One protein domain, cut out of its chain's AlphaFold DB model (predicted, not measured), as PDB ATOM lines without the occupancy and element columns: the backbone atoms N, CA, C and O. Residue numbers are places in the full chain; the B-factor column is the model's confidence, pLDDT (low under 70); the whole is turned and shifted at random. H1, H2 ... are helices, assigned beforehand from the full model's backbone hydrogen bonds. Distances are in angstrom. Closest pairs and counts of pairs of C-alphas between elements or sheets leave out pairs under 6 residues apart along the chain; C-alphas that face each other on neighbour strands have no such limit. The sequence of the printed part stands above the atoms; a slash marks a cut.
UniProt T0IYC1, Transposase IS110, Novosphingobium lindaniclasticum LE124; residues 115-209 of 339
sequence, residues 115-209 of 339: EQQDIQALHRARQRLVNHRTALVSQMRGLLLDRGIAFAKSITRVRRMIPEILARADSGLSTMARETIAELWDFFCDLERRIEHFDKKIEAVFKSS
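AT A GLANCE: This is residues 115 to 209 of the 339 residues of the protein "Transposase IS110" of Novosphingobium lindaniclasticum LE124 (UniProt T0IYC1). Two long helices, H1 and H3, run side by side in opposite directions as a rod, with short H2 packed on H3 near the end where H1 ends and H3 begins. The printed part has 95 residues with three named helices, in the order H1, H2, H3, and no named strand: all helix. It is loose, with a radius of gyration of the C-alphas of 16.5 A, and spans 53 by 21 by 18 A.

HOW THE PARTS SIT: H1, residues 115 to 145, touches H3, residues 175 to 208, opposite ways at a shallow tilt of 23 degrees; their closest C-alphas, of Arg 126 and Phe 198, are 5.9 A apart. H2, residues 155 to 167, touches H3 with residues 162 to 166 alone, the closest C-alphas being those of Leu 166 and Arg 178, 6.4 A. H2 and H3 form a helical hairpin, at a shallow tilt of 34 degrees, only just short of steep. H1 and H2 are close but not clearly touching. Every O i to N i+4 pair is within hydrogen-bond range in H1 and H3, 6 of 9 in H2.

IN THESE COORDINATES: H1 begins at C-alpha 115 (59.076, -22.584, 138.806) and is 45.2 A long. H2 is 18.7 A long. H3, 50.0 A long, ends at C-alpha 208 (64.004, -21.823, 127.448).

THE WHOLE: The printed part has no cut, both links are short, and no printed residue is under 70 in pLDDT.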
ATOM      1  N   GLU A 115      58.025 -22.975 139.749       94.50
ATOM      2  CA  GLU A 115      59.076 -22.584 138.806       94.50
ATOM      3  C   GLU A 115      59.534 -21.125 138.999       94.50
ATOM      4  O   GLU A 115      60.731 -20.841 139.076       94.50
ATOM      5  N   GLN A 116      58.602 -20.179 139.163       94.62
ATOM      6  CA  GLN A 116      58.947 -18.782 139.453       94.62
ATOM      7  C   GLN A 116      59.716 -18.640 140.775       94.62
ATOM      8  O   GLN A 116      60.648 -17.834 140.871       94.62
ATOM      9  N   GLN A 117      59.345 -19.405 141.807       94.38
ATOM     10  CA  GLN A 117      60.069 -19.410 143.080       94.38
ATOM     11  C   GLN A 117      61.477 -19.993 142.938       94.38
ATOM     12  O   GLN A 117      62.415 -19.421 143.502       94.38
ATOM     13  N   ASP A 118      61.638 -21.057 142.156       96.25
ATOM     14  CA  ASP A 118      62.924 -21.712 141.915       96.25
ATOM     15  C   ASP A 118      63.876 -20.802 141.138       96.25
ATOM     16  O   ASP A 118      65.034 -20.623 141.531       96.25
ATOM     17  N   ILE A 119      63.382 -20.109 140.106       97.06
ATOM     18  CA  ILE A 119      64.172 -19.111 139.373       97.06
ATOM     19  C   ILE A 119      64.570 -17.953 140.304       97.06
ATOM     20  O   ILE A 119      65.711 -17.482 140.275       97.06
ATOM     21  N   GLN A 120      63.685 -17.495 141.195       95.12
ATOM     22  CA  GLN A 120      64.067 -16.491 142.196       95.12
ATOM     23  C   GLN A 120      65.110 -17.011 143.189       95.12
ATOM     24  O   GLN A 120      66.011 -16.257 143.572       95.12
ATOM     25  N   ALA A 121      65.005 -18.267 143.622       95.62
ATOM     26  CA  ALA A 121      65.981 -18.899 144.501       95.62
ATOM     27  C   ALA A 121      67.356 -18.984 143.823       95.62
ATOM     28  O   ALA A 121      68.358 -18.618 144.442       95.62
ATOM     29  N   LEU A 122      67.391 -19.332 142.532       97.19
ATOM     30  CA  LEU A 122      68.590 -19.335 141.694       97.19
ATOM     31  C   LEU A 122      69.289 -17.963 141.698       97.19
ATOM     32  O   LEU A 122      70.484 -17.866 141.994       97.19
ATOM     33  N   HIS A 123      68.537 -16.883 141.457       97.56
ATOM     34  CA  HIS A 123      69.062 -15.508 141.498       97.56
ATOM     35  C   HIS A 123      69.559 -15.098 142.888       97.56
ATOM     36  O   HIS A 123      70.619 -14.477 143.013       97.56
ATOM     37  N   ARG A 124      68.834 -15.462 143.954       95.62
ATOM     38  CA  ARG A 124      69.229 -15.158 145.342       95.62
ATOM     39  C   ARG A 124      70.503 -15.895 145.752       95.62
ATOM     40  O   ARG A 124      71.373 -15.277 146.369       95.62
ATOM     41  N   ALA A 125      70.630 -17.173 145.399       97.31
ATOM     42  CA  ALA A 125      71.821 -17.975 145.668       97.31
ATOM     43  C   ALA A 125      73.049 -17.358 144.989       97.31
ATOM     44  O   ALA A 125      74.047 -17.053 145.644       97.31
ATOM     45  N   ARG A 126      72.927 -17.037 143.697       97.56
ATOM     46  CA  ARG A 126      73.969 -16.330 142.951       97.56
ATOM     47  C   ARG A 126      74.346 -14.992 143.590       97.56
ATOM     48  O   ARG A 126      75.527 -14.696 143.759       97.56
ATOM     49  N   GLN A 127      73.359 -14.163 143.938       96.25
ATOM     50  CA  GLN A 127      73.602 -12.855 144.551       96.25
ATOM     51  C   GLN A 127      74.371 -12.985 145.871       96.25
ATOM     52  O   GLN A 127      75.259 -12.175 146.137       96.25
ATOM     53  N   ARG A 128      74.067 -14.011 146.678       96.81
ATOM     54  CA  ARG A 128      74.794 -14.299 147.919       96.81
ATOM     55  C   ARG A 128      76.270 -14.596 147.652       96.81
ATOM     56  O   ARG A 128      77.121 -13.993 148.298       96.81
ATOM     57  N   LEU A 129      76.579 -15.430 146.658       97.81
ATOM     58  CA  LEU A 129      77.968 -15.729 146.291       97.81
ATOM     59  C   LEU A 129      78.715 -14.495 145.770       97.81
ATOM     60  O   LEU A 129      79.856 -14.256 146.156       97.81
ATOM     61  N   VAL A 130      78.064 -13.655 144.959       96.38
ATOM     62  CA  VAL A 130      78.652 -12.385 144.493       96.38
ATOM     63  C   VAL A 130      78.970 -11.447 145.663       96.38
ATOM     64  O   VAL A 130      80.004 -10.769 145.646       96.38
ATOM     65  N   ASN A 131      78.108 -11.408 146.682       95.81
ATOM     66  CA  ASN A 131      78.349 -10.623 147.893       95.81
ATOM     67  C   ASN A 131      79.539 -11.183 148.683       95.81
ATOM     68  O   ASN A 131      80.420 -10.407 149.044       95.81
ATOM     69  N   HIS A 132      79.613 -12.505 148.882       96.69
ATOM     70  CA  HIS A 132      80.754 -13.150 149.543       96.69
ATOM     71  C   HIS A 132      82.065 -12.884 148.807       96.69
ATOM     72  O   HIS A 132      83.024 -12.445 149.428       96.69
ATOM     73  N   ARG A 133      82.081 -13.008 147.476       96.38
ATOM     74  CA  ARG A 133      83.254 -12.679 146.656       96.38
ATOM     75  C   ARG A 133      83.704 -11.233 146.865       96.38
ATOM     76  O   ARG A 133      84.891 -10.955 146.975       96.38
ATOM     77  N   THR A 134      82.759 -10.295 146.920       94.88
ATOM     78  CA  THR A 134      83.069  -8.869 147.124       94.88
ATOM     79  C   THR A 134      83.608  -8.599 148.534       94.88
ATOM     80  O   THR A 134      84.529  -7.794 148.693       94.88
ATOM     81  N   ALA A 135      83.062  -9.275 149.549       95.12
ATOM     82  CA  ALA A 135      83.546  -9.198 150.925       95.12
ATOM     83  C   ALA A 135      84.968  -9.765 151.044       95.12
ATOM     84  O   ALA A 135      85.840  -9.096 151.586       95.12
ATOM     85  N   LEU A 136      85.223 -10.918 150.425       94.81
ATOM     86  CA  LEU A 136      86.527 -11.576 150.394       94.81
ATOM     87  C   LEU A 136      87.590 -10.717 149.695       94.81
ATOM     88  O   LEU A 136      88.680 -10.516 150.219       94.81
ATOM     89  N   VAL A 137      87.235 -10.099 148.562       94.69
ATOM     90  CA  VAL A 137      88.077  -9.082 147.908       94.69
ATOM     91  C   VAL A 137      88.393  -7.933 148.863       94.69
ATOM     92  O   VAL A 137      89.531  -7.483 148.923       94.69
ATOM     93  N   SER A 138      87.403  -7.435 149.604       93.88
ATOM     94  CA  SER A 138      87.612  -6.334 150.554       93.88
ATOM     95  C   SER A 138      88.511  -6.740 151.723       93.88
ATOM     96  O   SER A 138      89.343  -5.936 152.133       93.88
ATOM     97  N   GLN A 139      88.398  -7.980 152.199       93.88
ATOM     98  CA  GLN A 139      89.244  -8.545 153.248       93.88
ATOM     99  C   GLN A 139      90.698  -8.693 152.790       93.88
ATOM    100  O   GLN A 139      91.581  -8.122 153.421       93.88
ATOM    101  N   MET A 140      90.948  -9.368 151.658       93.81
ATOM    102  CA  MET A 140      92.303  -9.513 151.101       93.81
ATOM    103  C   MET A 140      92.970  -8.152 150.888       93.81
ATOM    104  O   MET A 140      94.147  -7.973 151.178       93.81
ATOM    105  N   ARG A 141      92.206  -7.157 150.425       92.81
ATOM    106  CA  ARG A 141      92.698  -5.783 150.268       92.81
ATOM    107  C   ARG A 141      93.123  -5.136 151.579       92.81
ATOM    108  O   ARG A 141      94.106  -4.412 151.562       92.81
ATOM    109  N   GLY A 142      92.356  -5.323 152.652       93.44
ATOM    110  CA  GLY A 142      92.694  -4.778 153.967       93.44
ATOM    111  C   GLY A 142      93.991  -5.388 154.488       93.44
ATOM    112  O   GLY A 142      94.938  -4.662 154.756       93.44
ATOM    113  N   LEU A 143      94.069  -6.721 154.481       93.25
ATOM    114  CA  LEU A 143      95.247  -7.463 154.940       93.25
ATOM    115  C   LEU A 143      96.522  -7.101 154.166       93.25
ATOM    116  O   LEU A 143      97.598  -6.993 154.747       93.25
ATOM    117  N   LEU A 144      96.414  -6.909 152.851       92.94
ATOM    118  CA  LEU A 144      97.548  -6.505 152.018       92.94
ATOM    119  C   LEU A 144      97.929  -5.034 152.228       92.94
ATOM    120  O   LEU A 144      99.114  -4.703 152.185       92.94
ATOM    121  N   LEU A 145      96.956  -4.163 152.511       93.19
ATOM    122  CA  LEU A 145      97.221  -2.757 152.813       93.19
ATOM    123  C   LEU A 145      98.009  -2.596 154.119       93.19
ATOM    124  O   LEU A 145      98.928  -1.781 154.150       93.19
ATOM    125  N   ASP A 146      97.736  -3.422 155.134       90.81
ATOM    126  CA  ASP A 146      98.508  -3.459 156.390       90.81
ATOM    127  C   ASP A 146      99.987  -3.835 156.167       90.81
ATOM    128  O   ASP A 146     100.833  -3.609 157.029       90.81
ATOM    129  N   ARG A 147     100.319  -4.398 154.996       88.75
ATOM    130  CA  ARG A 147     101.685  -4.737 154.563       88.75
ATOM    131  C   ARG A 147     102.241  -3.775 153.513       88.75
ATOM    132  O   ARG A 147     103.219  -4.091 152.847       88.75
ATOM    133  N   GLY A 148     101.606  -2.617 153.326       89.69
ATOM    134  CA  GLY A 148     102.012  -1.605 152.346       89.69
ATOM    135  C   GLY A 148     101.647  -1.938 150.894       89.69
ATOM    136  O   GLY A 148     101.981  -1.175 149.987       89.69
ATOM    137  N   ILE A 149     100.929  -3.036 150.639       90.31
ATOM    138  CA  ILE A 149     100.569  -3.482 149.288       90.31
ATOM    139  C   ILE A 149      99.180  -2.952 148.924       90.31
ATOM    140  O   ILE A 149      98.141  -3.578 149.153       90.31
ATOM    141  N   ALA A 150      99.153  -1.767 148.319       88.50
ATOM    142  CA  ALA A 150      97.919  -1.125 147.885       88.50
ATOM    143  C   ALA A 150      97.501  -1.543 146.463       88.50
ATOM    144  O   ALA A 150      98.296  -1.570 145.526       88.50
ATOM    145  N   PHE A 151      96.203  -1.785 146.261       83.00
ATOM    146  CA  PHE A 151      95.621  -1.964 144.924       83.00
ATOM    147  C   PHE A 151      94.174  -1.462 144.851       83.00
ATOM    148  O   PHE A 151      93.531  -1.219 145.871       83.00
ATOM    149  N   ALA A 152      93.610  -1.293 143.648       78.44
ATOM    150  CA  ALA A 152      92.261  -0.733 143.446       78.44
ATOM    151  C   ALA A 152      91.138  -1.791 143.507       78.44
ATOM    152  O   ALA A 152      91.372  -2.949 143.166       78.44
ATOM    153  N   LYS A 153      89.919  -1.405 143.946       75.38
ATOM    154  CA  LYS A 153      88.775  -2.298 144.319       75.38
ATOM    155  C   LYS A 153      88.233  -3.189 143.185       75.38
ATOM    156  O   LYS A 153      87.239  -3.885 143.360       75.38
ATOM    157  N   SER A 154      88.848  -3.145 142.011       84.25
ATOM    158  CA  SER A 154      88.396  -3.865 140.828       84.25
ATOM    159  C   SER A 154      88.659  -5.363 140.960       84.25
ATOM    160  O   SER A 154      89.805  -5.776 141.116       84.25
ATOM    161  N   ILE A 155      87.607  -6.171 140.796       87.69
ATOM    162  CA  ILE A 155      87.704  -7.639 140.718       87.69
ATOM    163  C   ILE A 155      88.690  -8.051 139.620       87.69
ATOM    164  O   ILE A 155      89.503  -8.941 139.831       87.69
ATOM    165  N   THR A 156      88.685  -7.366 138.473       89.75
ATOM    166  CA  THR A 156      89.634  -7.634 137.383       89.75
ATOM    167  C   THR A 156      91.082  -7.430 137.822       89.75
ATOM    168  O   THR A 156      91.950  -8.195 137.424       89.75
ATOM    169  N   ARG A 157      91.352  -6.424 138.664       88.62
ATOM    170  CA  ARG A 157      92.701  -6.203 139.203       88.62
ATOM    171  C   ARG A 157      93.066  -7.251 140.244       88.62
ATOM    172  O   ARG A 157      94.184  -7.734 140.196       88.62
ATOM    173  N   VAL A 158      92.133  -7.635 141.119       88.88
ATOM    174  CA  VAL A 158      92.348  -8.721 142.096       88.88
ATOM    175  C   VAL A 158      92.778  -9.999 141.374       88.88
ATOM    176  O   VAL A 158      93.785 -10.583 141.749       88.88
ATOM    177  N   ARG A 159      92.069 -10.374 140.295       92.19
ATOM    178  CA  ARG A 159      92.359 -11.595 139.526       92.19
ATOM    179  C   ARG A 159      93.780 -11.668 138.977       92.19
ATOM    180  O   ARG A 159      94.297 -12.758 138.798       92.19
ATOM    181  N   ARG A 160      94.370 -10.513 138.683       91.25
ATOM    182  CA  ARG A 160      95.733 -10.410 138.168       91.25
ATOM    183  C   ARG A 160      96.754 -10.293 139.299       91.25
ATOM    184  O   ARG A 160      97.725 -11.028 139.332       91.25
ATOM    185  N   MET A 161      96.510  -9.379 140.235       91.50
ATOM    186  CA  MET A 161      97.512  -8.962 141.213       91.50
ATOM    187  C   MET A 161      97.722  -9.969 142.343       91.50
ATOM    188  O   MET A 161      98.833 -10.067 142.838       91.50
ATOM    189  N   ILE A 162      96.688 -10.696 142.781       92.88
ATOM    190  CA  ILE A 162      96.849 -11.630 143.908       92.88
ATOM    191  C   ILE A 162      97.789 -12.791 143.549       92.88
ATOM    192  O   ILE A 162      98.744 -12.994 144.298       92.88
ATOM    193  N   PRO A 163      97.629 -13.475 142.397       93.62
ATOM    194  CA  PRO A 163      98.614 -14.457 141.943       93.62
ATOM    195  C   PRO A 163     100.033 -13.884 141.825       93.62
ATOM    196  O   PRO A 163     100.984 -14.510 142.283       93.62
ATOM    197  N   GLU A 164     100.183 -12.672 141.274       92.81
ATOM    198  CA  GLU A 164     101.485 -11.998 141.149       92.81
ATOM    199  C   GLU A 164     102.135 -11.737 142.520       92.81
ATOM    200  O   GLU A 164     103.322 -11.990 142.701       92.81
ATOM    201  N   ILE A 165     101.366 -11.262 143.505       91.62
ATOM    202  CA  ILE A 165     101.852 -11.012 144.872       91.62
ATOM    203  C   ILE A 165     102.277 -12.323 145.545       91.62
ATOM    204  O   ILE A 165     103.327 -12.375 146.186       91.62
ATOM    205  N   LEU A 166     101.482 -13.384 145.387       92.00
ATOM    206  CA  LEU A 166     101.766 -14.693 145.974       92.00
ATOM    207  C   LEU A 166     102.988 -15.373 145.339       92.00
ATOM    208  O   LEU A 166     103.719 -16.054 146.055       92.00
ATOM    209  N   ALA A 167     103.248 -15.145 144.049       90.06
ATOM    210  CA  ALA A 167     104.414 -15.681 143.343       90.06
ATOM    211  C   ALA A 167     105.729 -14.951 143.679       90.06
ATOM    212  O   ALA A 167     106.813 -15.516 143.543       90.06
ATOM    213  N   ARG A 168     105.656 -13.693 144.125       86.94
ATOM    214  CA  ARG A 168     106.832 -12.878 144.454       86.94
ATOM    215  C   ARG A 168     107.387 -13.202 145.835       86.94
ATOM    216  O   ARG A 168     106.756 -12.883 146.844       86.94
ATOM    217  N   ALA A 169     108.594 -13.763 145.887       74.75
ATOM    218  CA  ALA A 169     109.309 -14.014 147.142       74.75
ATOM    219  C   ALA A 169     109.649 -12.712 147.900       74.75
ATOM    220  O   ALA A 169     109.612 -12.686 149.127       74.75
ATOM    221  N   ASP A 170     109.884 -11.616 147.173       78.62
ATOM    222  CA  ASP A 170     110.280 -10.295 147.682       78.62
ATOM    223  C   ASP A 170     109.102  -9.391 148.094       78.62
ATOM    224  O   ASP A 170     109.281  -8.205 148.351       78.62
ATOM    225  N   SER A 171     107.877  -9.921 148.168       76.38
ATOM    226  CA  SER A 171     106.663  -9.114 148.357       76.38
ATOM    227  C   SER A 171     106.518  -8.457 149.742       76.38
ATOM    228  O   SER A 171     105.472  -7.878 150.019       76.38
ATOM    229  N   GLY A 172     107.489  -8.602 150.649       81.38
ATOM    230  CA  GLY A 172     107.397  -8.107 152.033       81.38
ATOM    231  C   GLY A 172     106.354  -8.833 152.897       81.38
ATOM    232  O   GLY A 172     106.038  -8.394 154.004       81.38
ATOM    233  N   LEU A 173     105.796  -9.948 152.410       89.75
ATOM    234  CA  LEU A 173     104.862 -10.779 153.165       89.75
ATOM    235  C   LEU A 173     105.625 -11.828 153.973       89.75
ATOM    236  O   LEU A 173     106.406 -12.596 153.418       89.75
ATOM    237  N   SER A 174     105.330 -11.906 155.272       91.69
ATOM    238  CA  SER A 174     105.719 -13.055 156.094       91.69
ATOM    239  C   SER A 174     105.062 -14.341 155.582       91.69
ATOM    240  O   SER A 174     103.991 -14.286 154.972       91.69
ATOM    241  N   THR A 175     105.652 -15.500 155.887       92.25
ATOM    242  CA  THR A 175     105.127 -16.824 155.505       92.25
ATOM    243  C   THR A 175     103.656 -16.994 155.888       92.25
ATOM    244  O   THR A 175     102.821 -17.204 155.015       92.25
ATOM    245  N   MET A 176     103.311 -16.728 157.153       94.31
ATOM    246  CA  MET A 176     101.931 -16.810 157.651       94.31
ATOM    247  C   MET A 176     100.956 -15.906 156.877       94.31
ATOM    248  O   MET A 176      99.815 -16.282 156.617       94.31
ATOM    249  N   ALA A 177     101.381 -14.698 156.486       92.88
ATOM    250  CA  ALA A 177     100.524 -13.797 155.716       92.88
ATOM    251  C   ALA A 177     100.350 -14.272 154.272       92.88
ATOM    252  O   ALA A 177      99.256 -14.158 153.726       92.88
ATOM    253  N   ARG A 178     101.410 -14.817 153.666       94.38
ATOM    254  CA  ARG A 178     101.353 -15.404 152.326       94.38
ATOM    255  C   ARG A 178     100.389 -16.588 152.291       94.38
ATOM    256  O   ARG A 178      99.514 -16.602 151.435       94.38
ATOM    257  N   GLU A 179     100.497 -17.506 153.248       94.88
ATOM    258  CA  GLU A 179      99.584 -18.647 153.407       94.88
ATOM    259  C   GLU A 179      98.141 -18.179 153.617       94.88
ATOM    260  O   GLU A 179      97.236 -18.609 152.911       94.88
ATOM    261  N   THR A 180      97.927 -17.203 154.505       95.69
ATOM    262  CA  THR A 180      96.587 -16.644 154.744       95.69
ATOM    263  C   THR A 180      95.978 -16.053 153.467       95.69
ATOM    264  O   THR A 180      94.805 -16.276 153.175       95.69
ATOM    265  N   ILE A 181      96.745 -15.281 152.688       95.56
ATOM    266  CA  ILE A 181      96.251 -14.705 151.429       95.56
ATOM    267  C   ILE A 181      96.022 -15.790 150.370       95.56
ATOM    268  O   ILE A 181      95.067 -15.662 149.605       95.56
ATOM    269  N   ALA A 182      96.841 -16.844 150.339       96.12
ATOM    270  CA  ALA A 182      96.656 -17.980 149.439       96.12
ATOM    271  C   ALA A 182      95.333 -18.715 149.718       96.12
ATOM    272  O   ALA A 182      94.531 -18.868 148.804       96.12
ATOM    273  N   GLU A 183      95.021 -19.020 150.981       97.94
ATOM    274  CA  GLU A 183      93.742 -19.641 151.368       97.94
ATOM    275  C   GLU A 183      92.526 -18.780 150.974       97.94
ATOM    276  O   GLU A 183      91.525 -19.260 150.430       97.94
ATOM    277  N   LEU A 184      92.604 -17.460 151.194       96.75
ATOM    278  CA  LEU A 184      91.539 -16.538 150.778       96.75
ATOM    279  C   LEU A 184      91.415 -16.446 149.250       96.75
ATOM    280  O   LEU A 184      90.316 -16.229 148.730       96.75
ATOM    281  N   TRP A 185      92.523 -16.586 148.526       96.75
ATOM    282  CA  TRP A 185      92.543 -16.602 147.070       96.75
ATOM    283  C   TRP A 185      91.926 -17.886 146.505       96.75
ATOM    284  O   TRP A 185      91.086 -17.808 145.605       96.75
ATOM    285  N   ASP A 186      92.230 -19.041 147.087       98.00
ATOM    286  CA  ASP A 186      91.630 -20.315 146.689       98.00
ATOM    287  C   ASP A 186      90.116 -20.303 146.923       98.00
ATOM    288  O   ASP A 186      89.328 -20.632 146.027       98.00
ATOM    289  N   PHE A 187      89.668 -19.772 148.067       97.94
ATOM    290  CA  PHE A 187      88.240 -19.579 148.307       97.94
ATOM    291  C   PHE A 187      87.600 -18.587 147.317       97.94
ATOM    292  O   PHE A 187      86.452 -18.764 146.893       97.94
ATOM    293  N   PHE A 188      88.329 -17.550 146.893       97.19
ATOM    294  CA  PHE A 188      87.869 -16.638 145.844       97.19
ATOM    295  C   PHE A 188      87.670 -17.370 144.510       97.19
ATOM    296  O   PHE A 188      86.626 -17.191 143.872       97.19
ATOM    297  N   CYS A 189      88.622 -18.212 144.105       97.50
ATOM    298  CA  CYS A 189      88.528 -19.036 142.901       97.50
ATOM    299  C   CYS A 189      87.322 -19.986 142.957       97.50
ATOM    300  O   CYS A 189      86.570 -20.104 141.985       97.50
ATOM    301  N   ASP A 190      87.056 -20.587 144.112       98.06
ATOM    302  CA  ASP A 190      85.877 -21.422 144.336       98.06
ATOM    303  C   ASP A 190      84.558 -20.662 144.194       98.06
ATOM    304  O   ASP A 190      83.616 -21.140 143.547       98.06
ATOM    305  N   LEU A 191      84.478 -19.458 144.762       97.69
ATOM    306  CA  LEU A 191      83.313 -18.593 144.599       97.69
ATOM    307  C   LEU A 191      83.098 -18.217 143.130       97.69
ATOM    308  O   LEU A 191      81.954 -18.220 142.678       97.69
ATOM    309  N   GLU A 192      84.163 -17.934 142.375       97.12
ATOM    310  CA  GLU A 192      84.084 -17.641 140.938       97.12
ATOM    311  C   GLU A 192      83.496 -18.815 140.151       97.12
ATOM    312  O   GLU A 192      82.509 -18.624 139.433       97.12
ATOM    313  N   ARG A 193      84.016 -20.035 140.353       98.12
ATOM    314  CA  ARG A 193      83.495 -21.250 139.697       98.12
ATOM    315  C   ARG A 193      82.012 -21.463 140.005       98.12
ATOM    316  O   ARG A 193      81.210 -21.741 139.112       98.12
ATOM    317  N   ARG A 194      81.608 -21.289 141.270       98.38
ATOM    318  CA  ARG A 194      80.202 -21.436 141.685       98.38
ATOM    319  C   ARG A 194      79.311 -20.339 141.100       98.38
ATOM    320  O   ARG A 194      78.189 -20.628 140.690       98.38
ATOM    321  N   ILE A 195      79.775 -19.088 141.032       98.12
ATOM    322  CA  ILE A 195      79.030 -17.994 140.386       98.12
ATOM    323  C   ILE A 195      78.830 -18.294 138.899       98.12
ATOM    324  O   ILE A 195      77.725 -18.091 138.396       98.12
ATOM    325  N   GLU A 196      79.854 -18.800 138.211       98.12
ATOM    326  CA  GLU A 196      79.756 -19.184 136.801       98.12
ATOM    327  C   GLU A 196      78.743 -20.320 136.584       98.12
ATOM    328  O   GLU A 196      77.938 -20.266 135.655       98.12
ATOM    329  N   HIS A 197      78.702 -21.305 137.483       98.31
ATOM    330  CA  HIS A 197      77.678 -22.357 137.463       98.31
ATOM    331  C   HIS A 197      76.255 -21.790 137.536       98.31
ATOM    332  O   HIS A 197      75.394 -22.134 136.723       98.31
ATOM    333  N   PHE A 198      76.001 -20.865 138.466       98.19
ATOM    334  CA  PHE A 198      74.710 -20.177 138.539       98.19
ATOM    335  C   PHE A 198      74.440 -19.303 137.306       98.19
ATOM    336  O   PHE A 198      73.289 -19.189 136.886       98.19
ATOM    337  N   ASP A 199      75.475 -18.713 136.702       98.19
ATOM    338  CA  ASP A 199      75.351 -17.945 135.461       98.19
ATOM    339  C   ASP A 199      74.890 -18.813 134.295       98.19
ATOM    340  O   ASP A 199      73.954 -18.419 133.600       98.19
ATOM    341  N   LYS A 200      75.469 -20.007 134.136       98.44
ATOM    342  CA  LYS A 200      75.061 -20.989 133.122       98.44
ATOM    343  C   LYS A 200      73.621 -21.458 133.332       98.44
ATOM    344  O   LYS A 200      72.861 -21.535 132.372       98.44
ATOM    345  N   LYS A 201      73.205 -21.694 134.583       98.25
ATOM    346  CA  LYS A 201      71.809 -22.044 134.898       98.25
ATOM    347  C   LYS A 201      70.825 -20.922 134.557       98.25
ATOM    348  O   LYS A 201      69.780 -21.192 133.980       98.25
ATOM    349  N   ILE A 202      71.154 -19.668 134.881       98.31
ATOM    350  CA  ILE A 202      70.313 -18.515 134.516       98.31
ATOM    351  C   ILE A 202      70.222 -18.374 132.994       98.31
ATOM    352  O   ILE A 202      69.153 -18.066 132.475       98.31
ATOM    353  N   GLU A 203      71.322 -18.611 132.282       98.38
ATOM    354  CA  GLU A 203      71.345 -18.584 130.820       98.38
ATOM    355  C   GLU A 203      70.478 -19.695 130.209       98.38
ATOM    356  O   GLU A 203      69.766 -19.452 129.239       98.38
ATOM    357  N   ALA A 204      70.471 -20.894 130.798       98.31
ATOM    358  CA  ALA A 204      69.586 -21.976 130.369       98.31
ATOM    359  C   ALA A 204      68.103 -21.593 130.522       98.31
ATOM    360  O   ALA A 204      67.346 -21.715 129.561       98.31
ATOM    361  N   VAL A 205      67.713 -21.037 131.679       98.06
ATOM    362  CA  VAL A 205      66.349 -20.518 131.915       98.06
ATOM    363  C   VAL A 205      65.994 -19.411 130.921       98.06
ATOM    364  O   VAL A 205      64.876 -19.338 130.419       98.06
ATOM    365  N   PHE A 206      66.945 -18.523 130.622       98.38
ATOM    366  CA  PHE A 206      66.739 -17.460 129.644       98.38
ATOM    367  C   PHE A 206      66.434 -18.024 128.249       98.38
ATOM    368  O   PHE A 206      65.478 -17.588 127.610       98.38
ATOM    369  N   LYS A 207      67.209 -19.016 127.798       98.00
ATOM    370  CA  LYS A 207      67.042 -19.653 126.484       98.00
ATOM    371  C   LYS A 207      65.753 -20.466 126.364       98.00
ATOM    372  O   LYS A 207      65.205 -20.539 125.270       98.00
ATOM    373  N   SER A 208      65.247 -21.037 127.456       96.94
ATOM    374  CA  SER A 208      64.004 -21.823 127.448       96.94
ATOM    375  C   SER A 208      62.734 -20.978 127.597       96.94
ATOM    376  O   SER A 208      61.637 -21.498 127.430       96.94
ATOM    377  N   SER A 209      62.853 -19.684 127.914       97.00
ATOM    378  CA  SER A 209      61.713 -18.818 128.226       97.00
ATOM    379  C   SER A 209      61.532 -17.723 127.174       97.00
ATOM    380  O   SER A 209      62.262 -16.729 127.151       97.00
TER     381      SER A 209